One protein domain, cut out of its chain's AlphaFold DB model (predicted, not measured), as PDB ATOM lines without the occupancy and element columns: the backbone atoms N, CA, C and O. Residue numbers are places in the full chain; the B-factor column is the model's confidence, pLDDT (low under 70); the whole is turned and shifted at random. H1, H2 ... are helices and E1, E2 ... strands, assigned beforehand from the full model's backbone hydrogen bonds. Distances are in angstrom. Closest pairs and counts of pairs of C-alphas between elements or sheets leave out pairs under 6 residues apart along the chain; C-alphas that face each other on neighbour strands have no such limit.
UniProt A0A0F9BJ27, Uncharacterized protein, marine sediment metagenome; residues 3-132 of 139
ATOM      1  N   ALA A   3     233.363 231.428 328.657       79.75
ATOM      2  CA  ALA A   3     233.418 232.185 329.905       79.75
ATOM      3  C   ALA A   3     234.788 232.068 330.576       79.75
ATOM      4  O   ALA A   3     235.342 230.978 330.731       79.75
ATOM      5  N   ARG A   4     235.334 233.200 331.029       84.19
ATOM      6  CA  ARG A   4     236.579 233.219 331.797       84.19
ATOM      7  C   ARG A   4     236.287 233.185 333.292       84.19
ATOM      8  O   ARG A   4     235.618 234.067 333.827       84.19
ATOM      9  N   TYR A   5     236.855 232.203 333.978       86.69
ATOM     10  CA  TYR A   5     236.856 232.085 335.429       86.69
ATOM     11  C   TYR A   5     238.146 232.679 335.980       86.69
ATOM     12  O   TYR A   5     239.231 232.132 335.789       86.69
ATOM     13  N   ARG A   6     238.049 233.781 336.726       84.88
ATOM     14  CA  ARG A   6     239.190 234.282 337.507       84.88
ATOM     15  C   ARG A   6     239.519 233.315 338.638       84.88
ATOM     16  O   ARG A   6     240.687 233.004 338.860       84.88
ATOM     17  N   ARG A   7     238.496 232.835 339.348       88.75
ATOM     18  CA  ARG A   7     238.655 231.916 340.480       88.75
ATOM     19  C   ARG A   7     237.345 231.213 340.817       88.75
ATOM     20  O   ARG A   7     236.287 231.829 340.729       88.75
ATOM     21  N   ILE A   8     237.445 229.985 341.319       91.56
ATOM     22  CA  ILE A   8     236.390 229.352 342.116       91.56
ATOM     23  C   ILE A   8     236.847 229.274 343.577       91.56
ATOM     24  O   ILE A   8     237.978 228.893 343.888       91.56
ATOM     25  N   THR A   9     235.980 229.700 344.488       91.44
ATOM     26  CA  THR A   9     236.201 229.670 345.932       91.44
ATOM     27  C   THR A   9     235.264 228.651 346.556       91.44
ATOM     28  O   THR A   9     234.051 228.721 346.384       91.44
ATOM     29  N   MET A  10     235.837 227.720 347.315       92.75
ATOM     30  CA  MET A  10     235.071 226.754 348.096       92.75
ATOM     31  C   MET A  10     234.607 227.425 349.391       92.75
ATOM     32  O   MET A  10     235.436 227.967 350.121       92.75
ATOM     33  N   LEU A  11     233.307 227.381 349.680       90.31
ATOM     34  CA  LEU A  11     232.724 227.965 350.897       90.31
ATOM     35  C   LEU A  11     232.711 226.982 352.080       90.31
ATOM     36  O   LEU A  11     232.392 227.355 353.203       90.31
ATOM     37  N   GLY A  12     233.071 225.725 351.827       90.81
ATOM     38  CA  GLY A  12     233.224 224.674 352.823       90.81
ATOM     39  C   GLY A  12     233.761 223.398 352.183       90.81
ATOM     40  O   GLY A  12     233.706 223.232 350.962       90.81
ATOM     41  N   GLU A  13     234.304 222.503 353.003       92.38
ATOM     42  CA  GLU A  13     234.636 221.149 352.556       92.38
ATOM     43  C   GLU A  13     233.360 220.316 352.347       92.38
ATOM     44  O   GLU A  13     232.319 220.625 352.941       92.38
ATOM     45  N   PRO A  14     233.416 219.247 351.527       94.19
ATOM     46  CA  PRO A  14     232.293 218.341 351.373       94.19
ATOM     47  C   PRO A  14     231.895 217.752 352.720       94.19
ATOM     48  O   PRO A  14     232.704 217.104 353.396       94.19
ATOM     49  N   SER A  15     230.642 217.987 353.088       91.94
ATOM     50  CA  SER A  15     230.078 217.554 354.358       91.94
ATOM     51  C   SER A  15     228.805 216.748 354.155       91.94
ATOM     52  O   SER A  15     228.091 216.879 353.153       91.94
ATOM     53  N   ASP A  16     228.560 215.870 355.120       85.38
ATOM     54  CA  ASP A  16     227.360 215.061 355.242       85.38
ATOM     55  C   ASP A  16     226.157 215.996 355.360       85.38
ATOM     56  O   ASP A  16     225.997 216.710 356.352       85.38
ATOM     57  N   THR A  17     225.292 216.002 354.350       76.38
ATOM     58  CA  THR A  17     224.014 216.697 354.471       76.38
ATOM     59  C   THR A  17     223.090 215.821 355.309       76.38
ATOM     60  O   THR A  17     222.951 214.629 355.035       76.38
ATOM     61  N   GLN A  18     222.468 216.381 356.353       62.97
ATOM     62  CA  GLN A  18     221.629 215.597 357.263       62.97
ATOM     63  C   GLN A  18     220.508 214.874 356.491       62.97
ATOM     64  O   GLN A  18     219.636 215.495 355.883       62.97
ATOM     65  N   GLY A  19     220.540 213.541 356.524       74.25
ATOM     66  CA  GLY A  19     219.472 212.672 356.032       74.25
ATOM     67  C   GLY A  19     219.596 212.216 354.576       74.25
ATOM     68  O   GLY A  19     220.312 212.789 353.749       74.25
ATOM     69  N   LEU A  20     218.852 211.155 354.276       82.94
ATOM     70  CA  LEU A  20     218.725 210.602 352.934       82.94
ATOM     71  C   LEU A  20     217.798 211.473 352.072       82.94
ATOM     72  O   LEU A  20     216.956 212.198 352.603       82.94
ATOM     73  N   ASP A  21     217.937 211.404 350.750       82.06
ATOM     74  CA  ASP A  21     216.924 211.965 349.850       82.06
ATOM     75  C   ASP A  21     215.651 211.093 349.786       82.06
ATOM     76  O   ASP A  21     215.565 210.036 350.420       82.06
ATOM     77  N   ALA A  22     214.658 211.529 349.002       80.12
ATOM     78  CA  ALA A  22     213.399 210.801 348.806       80.12
ATOM     79  C   ALA A  22     213.600 209.366 348.278       80.12
ATOM     80  O   ALA A  22     212.792 208.486 348.559       80.12
ATOM     81  N   ASN A  23     214.719 209.113 347.595       79.56
ATOM     82  CA  ASN A  23     215.105 207.818 347.041       79.56
ATOM     83  C   ASN A  23     216.092 207.066 347.953       79.56
ATOM     84  O   ASN A  23     216.793 206.160 347.507       79.56
ATOM     85  N   ARG A  24     216.170 207.445 349.238       84.00
ATOM     86  CA  ARG A  24     217.036 206.841 350.262       84.00
ATOM     87  C   ARG A  24     218.538 206.912 349.945       84.00
ATOM     88  O   ARG A  24     219.307 206.077 350.422       84.00
ATOM     89  N   ARG A  25     218.983 207.911 349.183       86.38
ATOM     90  CA  ARG A  25     220.403 208.123 348.859       86.38
ATOM     91  C   ARG A  25     221.071 208.965 349.927       86.38
ATOM     92  O   ARG A  25     220.547 209.997 350.339       86.38
ATOM     93  N   ALA A  26     222.262 208.546 350.329       90.06
ATOM     94  CA  ALA A  26     223.173 209.378 351.090       90.06
ATOM     95  C   ALA A  26     223.566 210.613 350.270       90.06
ATOM     96  O   ALA A  26     223.783 210.510 349.060       90.06
ATOM     97  N   ARG A  27     223.677 211.758 350.947       92.25
ATOM     98  CA  ARG A  27     224.013 213.050 350.346       92.25
ATOM     99  C   ARG A  27     225.289 213.607 350.961       92.25
ATOM    100  O   ARG A  27     225.442 213.608 352.180       92.25
ATOM    101  N   CYS A  28     226.184 214.089 350.108       94.00
ATOM    102  CA  CYS A  28     227.359 214.850 350.514       94.00
ATOM    103  C   CYS A  28     227.440 216.099 349.642       94.00
ATOM    104  O   CYS A  28     227.370 215.998 348.417       94.00
ATOM    105  N   SER A  29     227.538 217.272 350.260       94.00
ATOM    106  CA  SER A  29     227.421 218.541 349.544       94.00
ATOM    107  C   SER A  29     228.463 219.561 349.965       94.00
ATOM    108  O   SER A  29     228.945 219.541 351.097       94.00
ATOM    109  N   PHE A  30     228.757 220.486 349.061       94.88
ATOM    110  CA  PHE A  30     229.549 221.680 349.329       94.88
ATOM    111  C   PHE A  30     229.043 222.841 348.474       94.88
ATOM    112  O   PHE A  30     228.405 222.638 347.441       94.88
ATOM    113  N   ASN A  31     229.348 224.058 348.913       94.00
ATOM    114  CA  ASN A  31     228.989 225.279 348.205       94.00
ATOM    115  C   ASN A  31     230.237 225.926 347.617       94.00
ATOM    116  O   ASN A  31     231.322 225.875 348.211       94.00
ATOM    117  N   ILE A  32     230.062 226.569 346.473       94.06
ATOM    118  CA  ILE A  32     231.101 227.347 345.815       94.06
ATOM    119  C   ILE A  32     230.607 228.747 345.488       94.06
ATOM    120  O   ILE A  32     229.408 229.010 345.394       94.06
ATOM    121  N   GLN A  33     231.568 229.620 345.240       92.19
ATOM    122  CA  GLN A  33     231.360 230.916 344.626       92.19
ATOM    123  C   GLN A  33     232.383 231.082 343.506       92.19
ATOM    124  O   GLN A  33     233.577 230.859 343.716       92.19
ATOM    125  N   ALA A  34     231.933 231.461 342.319       90.38
ATOM    126  CA  ALA A  34     232.811 231.739 341.193       90.38
ATOM    127  C   ALA A  34     232.976 233.248 341.018       90.38
ATOM    128  O   ALA A  34     232.015 233.986 341.158       90.38
ATOM    129  N   LYS A  35     234.180 233.703 340.670       89.62
ATOM    130  CA  LYS A  35     234.426 235.039 340.116       89.62
ATOM    131  C   LYS A  35     234.725 234.860 338.634       89.62
ATOM    132  O   LYS A  35     235.764 234.288 338.290       89.62
ATOM    133  N   LYS A  36     233.823 235.312 337.766       87.00
ATOM    134  CA  LYS A  36     233.868 235.050 336.320       87.00
ATOM    135  C   LYS A  36     233.303 236.211 335.508       87.00
ATOM    136  O   LYS A  36     232.627 237.064 336.069       87.00
ATOM    137  N   ASP A  37     233.559 236.216 334.205       84.75
ATOM    138  CA  ASP A  37     232.874 237.123 333.275       84.75
ATOM    139  C   ASP A  37     231.365 236.796 333.208       84.75
ATOM    140  O   ASP A  37     230.997 235.642 333.435       84.75
ATOM    141  N   PRO A  38     230.472 237.751 332.896       81.00
ATOM    142  CA  PRO A  38     229.042 237.477 332.736       81.00
ATOM    143  C   PRO A  38     228.745 236.405 331.674       81.00
ATOM    144  O   PRO A  38     229.279 236.456 330.569       81.00
ATOM    145  N   SER A  39     227.879 235.448 332.010       82.50
ATOM    146  CA  SER A  39     227.291 234.471 331.080       82.50
ATOM    147  C   SER A  39     225.966 233.940 331.639       82.50
ATOM    148  O   SER A  39     225.699 234.092 332.834       82.50
ATOM    149  N   GLU A  40     225.146 233.332 330.779       78.62
ATOM    150  CA  GLU A  40     223.834 232.777 331.148       78.62
ATOM    151  C   GLU A  40     223.904 231.303 331.606       78.62
ATOM    152  O   GLU A  40     222.996 230.836 332.283       78.62
ATOM    153  N   GLU A  41     225.001 230.592 331.313       85.31
ATOM    154  CA  GLU A  41     225.125 229.124 331.432       85.31
ATOM    155  C   GLU A  41     226.025 228.677 332.599       85.31
ATOM    156  O   GLU A  41     226.973 227.903 332.447       85.31
ATOM    157  N   PHE A  42     225.802 229.219 333.796       87.81
ATOM    158  CA  PHE A  42     226.708 228.965 334.922       87.81
ATOM    159  C   PHE A  42     226.787 227.479 335.321       87.81
ATOM    160  O   PHE A  42     227.859 226.984 335.674       87.81
ATOM    161  N   GLU A  43     225.671 226.754 335.276       90.25
ATOM    162  CA  GLU A  43     225.616 225.361 335.725       90.25
ATOM    163  C   GLU A  43     226.244 224.412 334.697       90.25
ATOM    164  O   GLU A  43     226.972 223.490 335.073       90.25
ATOM    165  N   GLU A  44     226.031 224.675 333.408       89.62
ATOM    166  CA  GLU A  44     226.628 223.950 332.287       89.62
ATOM    167  C   GLU A  44     228.147 224.157 332.238       89.62
ATOM    168  O   GLU A  44     228.909 223.214 332.016       89.62
ATOM    169  N   GLU A  45     228.614 225.375 332.512       91.00
ATOM    170  CA  GLU A  45     230.042 225.665 332.623       91.00
ATOM    171  C   GLU A  45     230.688 224.906 333.788       91.00
ATOM    172  O   GLU A  45     231.760 224.319 333.623       91.00
ATOM    173  N   LEU A  46     230.036 224.860 334.956       91.69
ATOM    174  CA  LEU A  46     230.508 224.051 336.081       91.69
ATOM    175  C   LEU A  46     230.525 222.563 335.731       91.69
ATOM    176  O   LEU A  46     231.499 221.883 336.056       91.69
ATOM    177  N   ALA A  47     229.502 222.059 335.039       92.31
ATOM    178  CA  ALA A  47     229.485 220.682 334.555       92.31
ATOM    179  C   ALA A  47     230.691 220.404 333.647       92.31
ATOM    180  O   ALA A  47     231.403 219.422 333.860       92.31
ATOM    181  N   LYS A  48     231.010 221.319 332.724       91.00
ATOM    182  CA  LYS A  48     232.180 221.195 331.848       91.00
ATOM    183  C   LYS A  48     233.503 221.184 332.615       91.00
ATOM    184  O   LYS A  48     234.399 220.410 332.281       91.00
ATOM    185  N   ILE A  49     233.634 222.006 333.655       92.00
ATOM    186  CA  ILE A  49     234.821 221.997 334.522       92.00
ATOM    187  C   ILE A  49     234.974 220.636 335.214       92.00
ATOM    188  O   ILE A  49     236.073 220.084 335.261       92.00
ATOM    189  N   LEU A  50     233.879 220.071 335.727       93.62
ATOM    190  CA  LEU A  50     233.895 218.752 336.361       93.62
ATOM    191  C   LEU A  50     234.245 217.637 335.366       93.62
ATOM    192  O   LEU A  50     235.015 216.740 335.714       93.62
ATOM    193  N   GLU A  51     233.740 217.718 334.134       93.31
ATOM    194  CA  GLU A  51     234.110 216.805 333.048       93.31
ATOM    195  C   GLU A  51     235.606 216.842 332.750       93.31
ATOM    196  O   GLU A  51     236.266 215.802 332.725       93.31
ATOM    197  N   ASN A  52     236.161 218.045 332.595       90.31
ATOM    198  CA  ASN A  52     237.593 218.236 332.379       90.31
ATOM    199  C   ASN A  52     238.421 217.744 333.582       90.31
ATOM    200  O   ASN A  52     239.550 217.287 333.414       90.31
ATOM    201  N   GLY A  53     237.844 217.782 334.789       88.94
ATOM    202  CA  GLY A  53     238.397 217.210 336.018       88.94
ATOM    203  C   GLY A  53     238.261 215.685 336.151       88.94
ATOM    204  O   GLY A  53     238.624 215.132 337.191       88.94
ATOM    205  N   GLY A  54     237.740 214.995 335.130       89.81
ATOM    206  CA  GLY A  54     237.646 213.534 335.078       89.81
ATOM    207  C   GLY A  54     236.363 212.942 335.668       89.81
ATOM    208  O   GLY A  54     236.314 211.738 335.922       89.81
ATOM    209  N   ILE A  55     235.328 213.751 335.908       92.31
ATOM    210  CA  ILE A  55     233.993 213.256 336.275       92.31
ATOM    211  C   ILE A  55     233.201 212.989 334.993       92.31
ATOM    212  O   ILE A  55     233.117 213.841 334.121       92.31
ATOM    213  N   ALA A  56     232.610 211.806 334.847       89.69
ATOM    214  CA  ALA A  56     231.886 211.468 333.623       89.69
ATOM    215  C   ALA A  56     230.645 212.364 333.419       89.69
ATOM    216  O   ALA A  56     229.840 212.526 334.332       89.69
ATOM    217  N   ALA A  57     230.432 212.864 332.197       85.50
ATOM    218  CA  ALA A  57     229.273 213.696 331.850       85.50
ATOM    219  C   ALA A  57     227.930 213.054 332.254       85.50
ATOM    220  O   ALA A  57     227.062 213.704 332.823       85.50
ATOM    221  N   GLY A  58     227.792 211.735 332.057       84.19
ATOM    222  CA  GLY A  58     226.577 210.981 332.398       84.19
ATOM    223  C   GLY A  58     226.258 210.877 333.895       84.19
ATOM    224  O   GLY A  58     225.221 210.320 334.247       84.19
ATOM    225  N   VAL A  59     227.128 211.381 334.779       88.94
ATOM    226  CA  VAL A  59     226.869 211.443 336.226       88.94
ATOM    227  C   VAL A  59     226.630 212.864 336.738       88.94
ATOM    228  O   VAL A  59     226.375 213.032 337.931       88.94
ATOM    229  N   ILE A  60     226.710 213.877 335.870       91.25
ATOM    230  CA  ILE A  60     226.556 215.291 336.219       91.25
ATOM    231  C   ILE A  60     225.185 215.782 335.760       91.25
ATOM    232  O   ILE A  60     224.800 215.619 334.607       91.25
ATOM    233  N   PHE A  61     224.456 216.417 336.672       90.75
ATOM    234  CA  PHE A  61     223.127 216.958 336.423       90.75
ATOM    235  C   PHE A  61     223.111 218.441 336.811       90.75
ATOM    236  O   PHE A  61     223.110 218.776 337.996       90.75
ATOM    237  N   ALA A  62     223.143 219.319 335.812       87.00
ATOM    238  CA  ALA A  62     222.956 220.761 335.964       87.00
ATOM    239  C   ALA A  62     221.458 221.096 335.917       87.00
ATOM    240  O   ALA A  62     220.722 220.487 335.130       87.00
ATOM    241  N   GLY A  63     220.998 222.005 336.776       78.25
ATOM    242  CA  GLY A  63     219.605 222.450 336.811       78.25
ATOM    243  C   GLY A  63     218.903 222.259 338.151       78.25
ATOM    244  O   GLY A  63     219.113 221.299 338.894       78.25
ATOM    245  N   THR A  64     217.943 223.144 338.420       61.47
ATOM    246  CA  THR A  64     216.967 222.998 339.516       61.47
ATOM    247  C   THR A  64     215.902 221.928 339.238       61.47
ATOM    248  O   THR A  64     215.282 221.433 340.179       61.47
ATOM    249  N   ALA A  65     215.702 221.544 337.972       61.22
ATOM    250  CA  ALA A  65     214.665 220.607 337.524       61.22
ATOM    251  C   ALA A  65     215.218 219.308 336.902       61.22
ATOM    252  O   ALA A  65     214.503 218.621 336.173       61.22
ATOM    253  N   SER A  66     216.482 218.955 337.151       64.31
ATOM    254  CA  SER A  66     217.082 217.761 336.549       64.31
ATOM    255  C   SER A  66     216.431 216.487 337.095       64.31
ATOM    256  O   SER A  66     216.492 216.198 338.294       64.31
ATOM    257  N   THR A  67     215.831 215.688 336.210       69.31
ATOM    258  CA  THR A  67     215.328 214.357 336.562       69.31
ATOM    259  C   THR A  67     216.506 213.452 336.896       69.31
ATOM    260  O   THR A  67     217.304 213.103 336.027       69.31
ATOM    261  N   LEU A  68     216.622 213.068 338.166       77.31
ATOM    262  CA  LEU A  68     217.678 212.164 338.608       77.31
ATOM    263  C   LEU A  68     217.281 210.717 338.305       77.31
ATOM    264  O   LEU A  68     216.155 210.333 338.629       77.31
ATOM    265  N   PRO A  69     218.191 209.890 337.761       74.75
ATOM    266  CA  PRO A  69     217.912 208.476 337.543       74.75
ATOM    267  C   PRO A  69     217.605 207.806 338.878       74.75
ATOM    268  O   PRO A  69     218.188 208.183 339.901       74.75
ATOM    269  N   GLU A  70     216.701 206.830 338.893       71.50
ATOM    270  CA  GLU A  70     216.507 205.965 340.054       71.50
ATOM    271  C   GLU A  70     217.768 205.108 340.254       71.50
ATOM    272  O   GLU A  70     218.182 204.414 339.334       71.50
ATOM    273  N   LEU A  71     218.419 205.201 341.421       68.12
ATOM    274  CA  LEU A  71     219.513 204.297 341.782       68.12
ATOM    275  C   LEU A  71     218.875 203.088 342.469       68.12
ATOM    276  O   LEU A  71     218.442 203.194 343.621       68.12
ATOM    277  N   ALA A  72     218.766 201.979 341.748       61.34
ATOM    278  CA  ALA A  72     218.172 200.739 342.226       61.34
ATOM    279  C   ALA A  72     219.194 199.869 342.981       61.34
ATOM    280  O   ALA A  72     218.825 199.160 343.926       61.34
ATOM    281  N   ASP A  73     220.485 199.951 342.634       63.16
ATOM    282  CA  ASP A  73     221.519 199.054 343.150       63.16
ATOM    283  C   ASP A  73     222.827 199.756 343.575       63.16
ATOM    284  O   ASP A  73     223.068 200.935 343.336       63.16
ATOM    285  N   VAL A  74     223.684 199.023 344.290       62.59
ATOM    286  CA  VAL A  74     225.012 199.447 344.759       62.59
ATOM    287  C   VAL A  74     226.035 199.577 343.633       62.59
ATOM    288  O   VAL A  74     227.097 200.154 343.859       62.59
ATOM    289  N   THR A  75     225.740 199.007 342.463       73.38
ATOM    290  CA  THR A  75     226.558 199.107 341.249       73.38
ATOM    291  C   THR A  75     226.276 200.375 340.458       73.38
ATOM    292  O   THR A  75     227.043 200.691 339.548       73.38
ATOM    293  N   ASP A  76     225.190 201.084 340.777       79.69
ATOM    294  CA  ASP A  76     224.853 202.310 340.074       79.69
ATOM    295  C   ASP A  76     225.901 203.393 340.357       79.69
ATOM    296  O   ASP A  76     226.452 203.469 341.458       79.69
ATOM    297  N   PRO A  77     226.215 204.251 339.377       84.19
ATOM    298  CA  PRO A  77     227.193 205.301 339.587       84.19
ATOM    299  C   PRO A  77     226.691 206.312 340.623       84.19
ATOM    300  O   PRO A  77     225.508 206.652 340.691       84.19
ATOM    301  N   ALA A  78     227.616 206.856 341.414       89.31
ATOM    302  CA  ALA A  78     227.321 208.059 342.176       89.31
ATOM    303  C   ALA A  78     227.086 209.225 341.215       89.31
ATOM    304  O   ALA A  78     227.802 209.373 340.226       89.31
ATOM    305  N   ILE A  79     226.091 210.049 341.528       92.50
ATOM    306  CA  ILE A  79     225.687 211.191 340.704       92.50
ATOM    307  C   ILE A  79     225.968 212.497 341.433       92.50
ATOM    308  O   ILE A  79     225.938 212.531 342.664       92.50
ATOM    309  N   ILE A  80     226.183 213.582 340.694       93.25
ATOM    310  CA  ILE A  80     226.339 214.932 341.232       93.25
ATOM    311  C   ILE A  80     225.302 215.868 340.616       93.25
ATOM    312  O   ILE A  80     225.110 215.880 339.406       93.25
ATOM    313  N   THR A  81     224.624 216.650 341.455       92.69
ATOM    314  CA  THR A  81     223.757 217.740 340.987       92.69
ATOM    315  C   THR A  81     224.395 219.081 341.256       92.69
ATOM    316  O   THR A  81     224.946 219.274 342.345       92.69
ATOM    317  N   ILE A  82     224.233 220.007 340.322       93.56
ATOM    318  CA  ILE A  82     224.667 221.395 340.425       93.56
ATOM    319  C   ILE A  82     223.409 222.255 340.458       93.56
ATOM    320  O   ILE A  82     222.597 222.192 339.542       93.56
ATOM    321  N   VAL A  83     223.247 223.027 341.531       90.88
ATOM    322  CA  VAL A  83     222.107 223.929 341.706       90.88
ATOM    323  C   VAL A  83     222.626 225.314 342.043       90.88
ATOM    324  O   VAL A  83     223.318 225.484 343.047       90.88
ATOM    325  N   SER A  84     222.283 226.308 341.234       89.62
ATOM    326  CA  SER A  84     222.610 227.707 341.497       89.62
ATOM    327  C   SER A  84     221.897 228.201 342.752       89.62
ATOM    328  O   SER A  84     220.685 228.051 342.898       89.62
ATOM    329  N   THR A  85     222.643 228.818 343.666       84.75
ATOM    330  CA  THR A  85     222.139 229.238 344.988       84.75
ATOM    331  C   THR A  85     221.896 230.740 345.113       84.75
ATOM    332  O   THR A  85     221.627 231.227 346.207       84.75
ATOM    333  N   GLY A  86     221.967 231.483 344.007       71.56
ATOM    334  CA  GLY A  86     221.918 232.944 344.026       71.56
ATOM    335  C   GLY A  86     223.259 233.509 344.499       71.56
ATOM    336  O   GLY A  86     223.718 233.257 345.611       71.56
ATOM    337  N   GLY A  87     223.948 234.209 343.600       77.19
ATOM    338  CA  GLY A  87     225.291 234.735 343.839       77.19
ATOM    339  C   GLY A  87     225.375 235.792 344.943       77.19
ATOM    340  O   GLY A  87     224.397 236.135 345.603       77.19
ATOM    341  N   SER A  88     226.570 236.339 345.129       73.25
ATOM    342  CA  SER A  88     226.764 237.552 345.931       73.25
ATOM    343  C   SER A  88     226.814 238.791 345.043       73.25
ATOM    344  O   SER A  88     226.869 238.685 343.815       73.25
ATOM    345  N   ALA A  89     226.782 239.970 345.674       67.44
ATOM    346  CA  ALA A  89     227.014 241.222 344.965       67.44
ATOM    347  C   ALA A  89     228.333 241.140 344.168       67.44
ATOM    348  O   ALA A  89     229.292 240.535 344.661       67.44
ATOM    349  N   PRO A  90     228.394 241.709 342.952       65.75
ATOM    350  CA  PRO A  90     229.624 241.740 342.176       65.75
ATOM    351  C   PRO A  90     230.772 242.358 342.972       65.75
ATOM    352  O   PRO A  90     230.576 243.261 343.786       65.75
ATOM    353  N   GLU A  91     231.982 241.875 342.723       64.50
ATOM    354  CA  GLU A  91     233.190 242.504 343.251       64.50
ATOM    355  C   GLU A  91     233.681 243.559 342.255       64.50
ATOM    356  O   GLU A  91     233.622 243.314 341.048       64.50
ATOM    357  N   GLU A  92     234.230 244.664 342.772       61.38
ATOM    358  CA  GLU A  92     234.621 245.889 342.042       61.38
ATOM    359  C   GLU A  92     233.448 246.885 341.846       61.38
ATOM    360  O   GLU A  92     232.295 246.599 342.169       61.38
ATOM    361  N   ILE A  93     233.762 248.137 341.492       54.97
ATOM    362  CA  ILE A  93     232.849 249.289 341.615       54.97
ATOM    363  C   ILE A  93     231.667 249.120 340.643       54.97
ATOM    364  O   ILE A  93     231.885 248.980 339.444       54.97
ATOM    365  N   HIS A  94     230.426 249.195 341.151       50.00
ATOM    366  CA  HIS A  94     229.145 248.963 340.444       50.00
ATOM    367  C   HIS A  94     228.955 249.667 339.078       50.00
ATOM    368  O   HIS A  94     228.012 249.333 338.365       50.00
ATOM    369  N   ASN A  95     229.818 250.619 338.709       47.84
ATOM    370  CA  ASN A  95     229.675 251.476 337.530       47.84
ATOM    371  C   ASN A  95     230.824 251.362 336.508       47.84
ATOM    372  O   ASN A  95     230.820 252.110 335.533       47.84
ATOM    373  N   GLU A  96     231.801 250.469 336.697       48.00
ATOM    374  CA  GLU A  96     232.859 250.248 335.702       48.00
ATOM    375  C   GLU A  96     232.604 248.999 334.847       48.00
ATOM    376  O   GLU A  96     232.046 247.995 335.297       48.00
ATOM    377  N   ILE A  97     233.050 249.067 333.589       46.38
ATOM    378  CA  ILE A  97     233.128 247.938 332.656       46.38
ATOM    379  C   ILE A  97     234.159 246.949 333.232       46.38
ATOM    380  O   ILE A  97     235.345 247.027 332.929       46.38
ATOM    381  N   GLY A  98     233.721 246.081 334.147       52.94
ATOM    382  CA  GLY A  98     234.619 245.228 334.933       52.94
ATOM    383  C   GLY A  98     234.017 244.576 336.181       52.94
ATOM    384  O   GLY A  98     234.710 243.796 336.823       52.94
ATOM    385  N   ALA A  99     232.751 244.835 336.533       62.69
ATOM    386  CA  ALA A  99     232.100 244.138 337.643       62.69
ATOM    387  C   ALA A  99     232.030 242.624 337.367       62.69
ATOM    388  O   ALA A  99     231.354 242.176 336.439       62.69
ATOM    389  N   TYR A 100     232.729 241.831 338.180       68.75
ATOM    390  CA  TYR A 100     232.717 240.376 338.055       68.75
ATOM    391  C   TYR A 100     231.522 239.821 338.822       68.75
ATOM    392  O   TYR A 100     231.540 239.883 340.059       68.75
ATOM    393  N   PRO A 101     230.496 239.268 338.147       78.56
ATOM    394  CA  PRO A 101     229.440 238.562 338.848       78.56
ATOM    395  C   PRO A 101     230.043 237.449 339.705       78.56
ATOM    396  O   PRO A 101     231.007 236.777 339.315       78.56
ATOM    397  N   GLN A 102     229.453 237.274 340.886       85.75
ATOM    398  CA  GLN A 102     229.850 236.252 341.842       85.75
ATOM    399  C   GLN A 102     228.781 235.160 341.981       85.75
ATOM    400  O   GLN A 102     228.205 235.019 343.069       85.75
ATOM    401  N   PRO A 103     228.441 234.414 340.909       89.44
ATOM    402  CA  PRO A 103     227.437 233.370 341.005       89.44
ATOM    403  C   PRO A 103     227.905 232.271 341.962       89.44
ATOM    404  O   PRO A 103     229.099 231.997 342.121       89.44
ATOM    405  N   SER A 104     226.938 231.664 342.636       92.00
ATOM    406  CA  SER A 104     227.159 230.624 343.632       92.00
ATOM    407  C   SER A 104     226.365 229.384 343.252       92.00
ATOM    408  O   SER A 104     225.292 229.481 342.650       92.00
ATOM    409  N   ALA A 105     226.905 228.220 343.591       93.06
ATOM    410  CA  ALA A 105     226.230 226.951 343.385       93.06
ATOM    411  C   ALA A 105     226.471 226.013 344.562       93.06
ATOM    412  O   ALA A 105     227.549 225.998 345.165       93.06
ATOM    413  N   GLN A 106     225.471 225.183 344.829       93.00
ATOM    414  CA  GLN A 106     225.583 224.006 345.666       93.00
ATOM    415  C   GLN A 106     225.795 222.782 344.780       93.00
ATOM    416  O   GLN A 106     224.999 222.488 343.886       93.00
ATOM    417  N   LEU A 107     226.847 222.027 345.082       94.31
ATOM    418  CA  LEU A 107     227.097 220.728 344.481       94.31
ATOM    419  C   LEU A 107     226.727 219.643 345.483       94.31
ATOM    420  O   LEU A 107     227.173 219.672 346.630       94.31
ATOM    421  N   THR A 108     225.899 218.688 345.061       93.44
ATOM    422  CA  THR A 108     225.445 217.578 345.913       93.44
ATOM    423  C   THR A 108     225.682 216.245 345.225       93.44
ATOM    424  O   THR A 108     225.012 215.916 344.246       93.44
ATOM    425  N   ALA A 109     226.604 215.457 345.771       93.69
ATOM    426  CA  ALA A 109     226.823 214.077 345.374       93.69
ATOM    427  C   ALA A 109     225.826 213.150 346.082       93.69
ATOM    428  O   ALA A 109     225.552 213.306 347.279       93.69
ATOM    429  N   ARG A 110     225.289 212.170 345.351       92.12
ATOM    430  CA  ARG A 110     224.307 211.198 345.845       92.12
ATOM    431  C   ARG A 110     224.709 209.780 345.489       92.12
ATOM    432  O   ARG A 110     225.111 209.506 344.361       92.12
ATOM    433  N   HIS A 111     224.546 208.879 346.450       91.06
ATOM    434  CA  HIS A 111     224.714 207.442 346.246       91.06
ATOM    435  C   HIS A 111     224.010 206.647 347.355       91.06
ATOM    436  O   HIS A 111     223.736 207.182 348.426       91.06
ATOM    437  N   LYS A 112     223.791 205.341 347.169       87.75
ATOM    438  CA  LYS A 112     223.279 204.436 348.222       87.75
ATOM    439  C   LYS A 112     224.212 204.321 349.439       87.75
ATOM    440  O   LYS A 112     223.784 203.996 350.542       87.75
ATOM    441  N   HIS A 113     225.498 204.616 349.248       88.75
ATOM    442  CA  HIS A 113     226.529 204.523 350.279       88.75
ATOM    443  C   HIS A 113     227.219 205.856 350.518       88.75
ATOM    444  O   HIS A 113     227.759 206.459 349.589       88.75
ATOM    445  N   TYR A 114     227.304 206.230 351.793       89.44
ATOM    446  CA  TYR A 114     227.895 207.487 352.231       89.44
ATOM    447  C   TYR A 114     229.342 207.671 351.751       89.44
ATOM    448  O   TYR A 114     229.691 208.700 351.182       89.44
ATOM    449  N   ARG A 115     230.171 206.625 351.879       91.12
ATOM    450  CA  ARG A 115     231.577 206.652 351.442       91.12
ATOM    451  C   ARG A 115     231.745 206.984 349.954       91.12
ATOM    452  O   ARG A 115     232.695 207.668 349.596       91.12
ATOM    453  N   ILE A 116     230.829 206.509 349.108       91.44
ATOM    454  CA  ILE A 116     230.904 206.687 347.651       91.44
ATOM    455  C   ILE A 116     230.429 208.097 347.288       91.44
ATOM    456  O   ILE A 116     231.116 208.796 346.551       91.44
ATOM    457  N   ALA A 117     229.319 208.556 347.881       91.81
ATOM    458  CA  ALA A 117     228.857 209.935 347.721       91.81
ATOM    459  C   ALA A 117     229.933 210.942 348.168       91.81
ATOM    460  O   ALA A 117     230.229 211.894 347.452       91.81
ATOM    461  N   ARG A 118     230.578 210.691 349.315       94.00
ATOM    462  CA  ARG A 118     231.683 211.514 349.812       94.00
ATOM    463  C   ARG A 118     232.877 211.497 348.859       94.00
ATOM    464  O   ARG A 118     233.391 212.562 348.542       94.00
ATOM    465  N   ALA A 119     233.307 210.330 348.381       93.31
ATOM    466  CA  ALA A 119     234.428 210.236 347.445       93.31
ATOM    467  C   ALA A 119     234.190 211.077 346.177       93.31
ATOM    468  O   ALA A 119     235.055 211.870 345.807       93.31
ATOM    469  N   LEU A 120     232.995 210.988 345.580       94.62
ATOM    470  CA  LEU A 120     232.628 211.805 344.421       94.62
ATOM    471  C   LEU A 120     232.586 213.304 344.757       94.62
ATOM    472  O   LEU A 120     233.080 214.123 343.986       94.62
ATOM    473  N   ALA A 121     232.049 213.680 345.923       94.94
ATOM    474  CA  ALA A 121     232.026 215.077 346.348       94.94
ATOM    475  C   ALA A 121     233.443 215.655 346.516       94.94
ATOM    476  O   ALA A 121     233.693 216.783 346.103       94.94
ATOM    477  N   TYR A 122     234.392 214.881 347.058       95.50
ATOM    478  CA  TYR A 122     235.798 215.294 347.152       95.50
ATOM    479  C   TYR A 122     236.491 215.346 345.789       95.50
ATOM    480  O   TYR A 122     237.313 216.233 345.563       95.50
ATOM    481  N   GLN A 123     236.152 214.447 344.863       95.06
ATOM    482  CA  GLN A 123     236.647 214.518 343.489       95.06
ATOM    483  C   GLN A 123     236.192 215.821 342.812       95.06
ATOM    484  O   GLN A 123     237.024 216.551 342.278       95.06
ATOM    485  N   ALA A 124     234.903 216.160 342.920       95.12
ATOM    486  CA  ALA A 124     234.360 217.410 342.390       95.12
ATOM    487  C   ALA A 124     234.963 218.644 343.077       95.12
ATOM    488  O   ALA A 124     235.341 219.609 342.417       95.12
ATOM    489  N   TYR A 125     235.118 218.593 344.402       95.12
ATOM    490  CA  TYR A 125     235.769 219.645 345.176       95.12
ATOM    491  C   TYR A 125     237.199 219.904 344.684       95.12
ATOM    492  O   TYR A 125     237.578 221.053 344.468       95.12
ATOM    493  N   ASN A 126     237.989 218.850 344.469       94.25
ATOM    494  CA  ASN A 126     239.369 218.977 344.005       94.25
ATOM    495  C   ASN A 126     239.453 219.497 342.565       94.25
ATOM    496  O   ASN A 126     240.315 220.330 342.290       94.25
ATOM    497  N   ALA A 127     238.544 219.065 341.685       92.69
ATOM    498  CA  ALA A 127     238.457 219.567 340.314       92.69
ATOM    499  C   ALA A 127     238.183 221.081 340.273       92.69
ATOM    500  O   ALA A 127     238.793 221.803 339.494       92.69
ATOM    501  N   LEU A 128     237.318 221.584 341.160       92.06
ATOM    502  CA  LEU A 128     236.964 223.006 341.221       92.06
ATOM    503  C   LEU A 128     237.997 223.857 341.974       92.06
ATOM    504  O   LEU A 128     238.212 225.021 341.639       92.06
ATOM    505  N   LYS A 129     238.664 223.291 342.986       89.25
ATOM    506  CA  LYS A 129     239.621 224.010 343.846       89.25
ATOM    507  C   LYS A 129     240.848 224.531 343.094       89.25
ATOM    508  O   LYS A 129     241.453 225.514 343.532       89.25
ATOM    509  N   VAL A 130     241.239 223.872 342.006       85.25
ATOM    510  CA  VAL A 130     242.420 224.250 341.214       85.25
ATOM    511  C   VAL A 130     242.149 225.393 340.230       85.25
ATOM    512  O   VAL A 130     243.099 226.049 339.811       85.25
ATOM    513  N   ILE A 131     240.880 225.697 339.942       87.25
ATOM    514  CA  ILE A 131     240.482 226.648 338.897       87.25
ATOM    515  C   ILE A 131     240.892 228.078 339.252       87.25
ATOM    516  O   ILE A 131     240.348 228.713 340.169       87.25
ATOM    517  N   ARG A 132     241.850 228.604 338.480       78.31
ATOM    518  CA  ARG A 132     242.339 229.988 338.552       78.31
ATOM    519  C   ARG A 132     242.701 230.495 337.161       78.31
ATOM    520  O   ARG A 132     243.597 229.957 336.525       78.31
TER     521      ARG A 132
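Overview. This is residues 3 to 132 of the 139 residues of an uncharacterized protein of marine sediment metagenome (UniProt A0A0F9BJ27). A five-stranded sheet, strongly twisted and curled like part of a barrel, has two helices packed on one face, and it curls round the shorter helix, H1. At one end of the long axis the small hairpin of E5 and E6 extends the body, E6 running on into strand E7 of the sheet. The printed part has 130 residues, with two named helices and seven named strands in the order E1 E2 H1 E3 E4 E5 E6 E7 H2, of mixed class. The large sheet is mixed, in the order E1 E2 E7 E4 E3. The whole is compact, with a radius of gyration of the C-alphas of 15.2 A, yet elongated, spanning 53 by 27 by 26 A.

Arrangement. In the sheet, E2, residues 26 to 36, is antiparallel to E7, residues 104 to 111, with N 28 and O 109 at 3.0 A. On the other side of E2, the edge strand E1, residues 3 to 10, forms a hairpin with it, with N 9 and O 33 at 2.8 A; E1 bends by 67 degrees at residue 6. E4, residues 79 to 84, is antiparallel to E7, with N 81 and O 108 at 2.9 A. The edge strand E3, residues 60 to 62, is parallel to E4, with N 61 and O 80 at 2.9 A. H2, residues 114 to 129, is on the sheet at a height over the sheet of 7.0 A, over E2 and E7, and runs along the strands, at 22 degrees to E7 on the local plane; its closest C-alphas to E7 are those of Ala 117 and His 111, 5.1 A apart. H1, residues 42 to 52, is on the same face, its closest C-alphas to E3 being those of Glu 43 and Ala 62, 5.3 A apart. H1 and H2 touch, H2 with residues 124 to 128 alone, about perpendicular at 81 degrees; their closest C-alphas, of Leu 50 and Ala 127, are 6.1 A apart. E2, H1 and E3 make a split strand-helix-strand unit, two strands running the same way with E7 and E4 between them; its crossover is right-handed. E5, residues 88 to 91, and E6, residues 100 to 102, form an antiparallel hairpin, with N 88 and O 102 at 2.9 A. In both helices every O i to N i+4 pair is within hydrogen-bond range.

Along the chain. E1 begins at C-alpha 3, (233.418, 232.185, 329.905). E2 measures 31.5 A, E7 23.5 A, E1 19.1 A, E4 16.8 A and H1 15.5 A. H2 measures 21.9 A and ends at C-alpha 129, (239.621, 224.010, 343.846). The short strands are E5, 8.5 A, E3, 6.6 A, and E6, 6.3 A.

Size, cuts and confidence. The C-alphas farthest apart, of Asp 73 and Asn 95, are 53.3 A apart. The printed part has no cut. The links E1 to E2 and E3 to E4 are long; in the first, residues 15 to 16 pair antiparallel with residues 28 to 29 of E2. Mean pLDDT of the printed part is 83.6, with residue 18 and residues 64 to 67, 71 to 74 and 89 to 100 under 70.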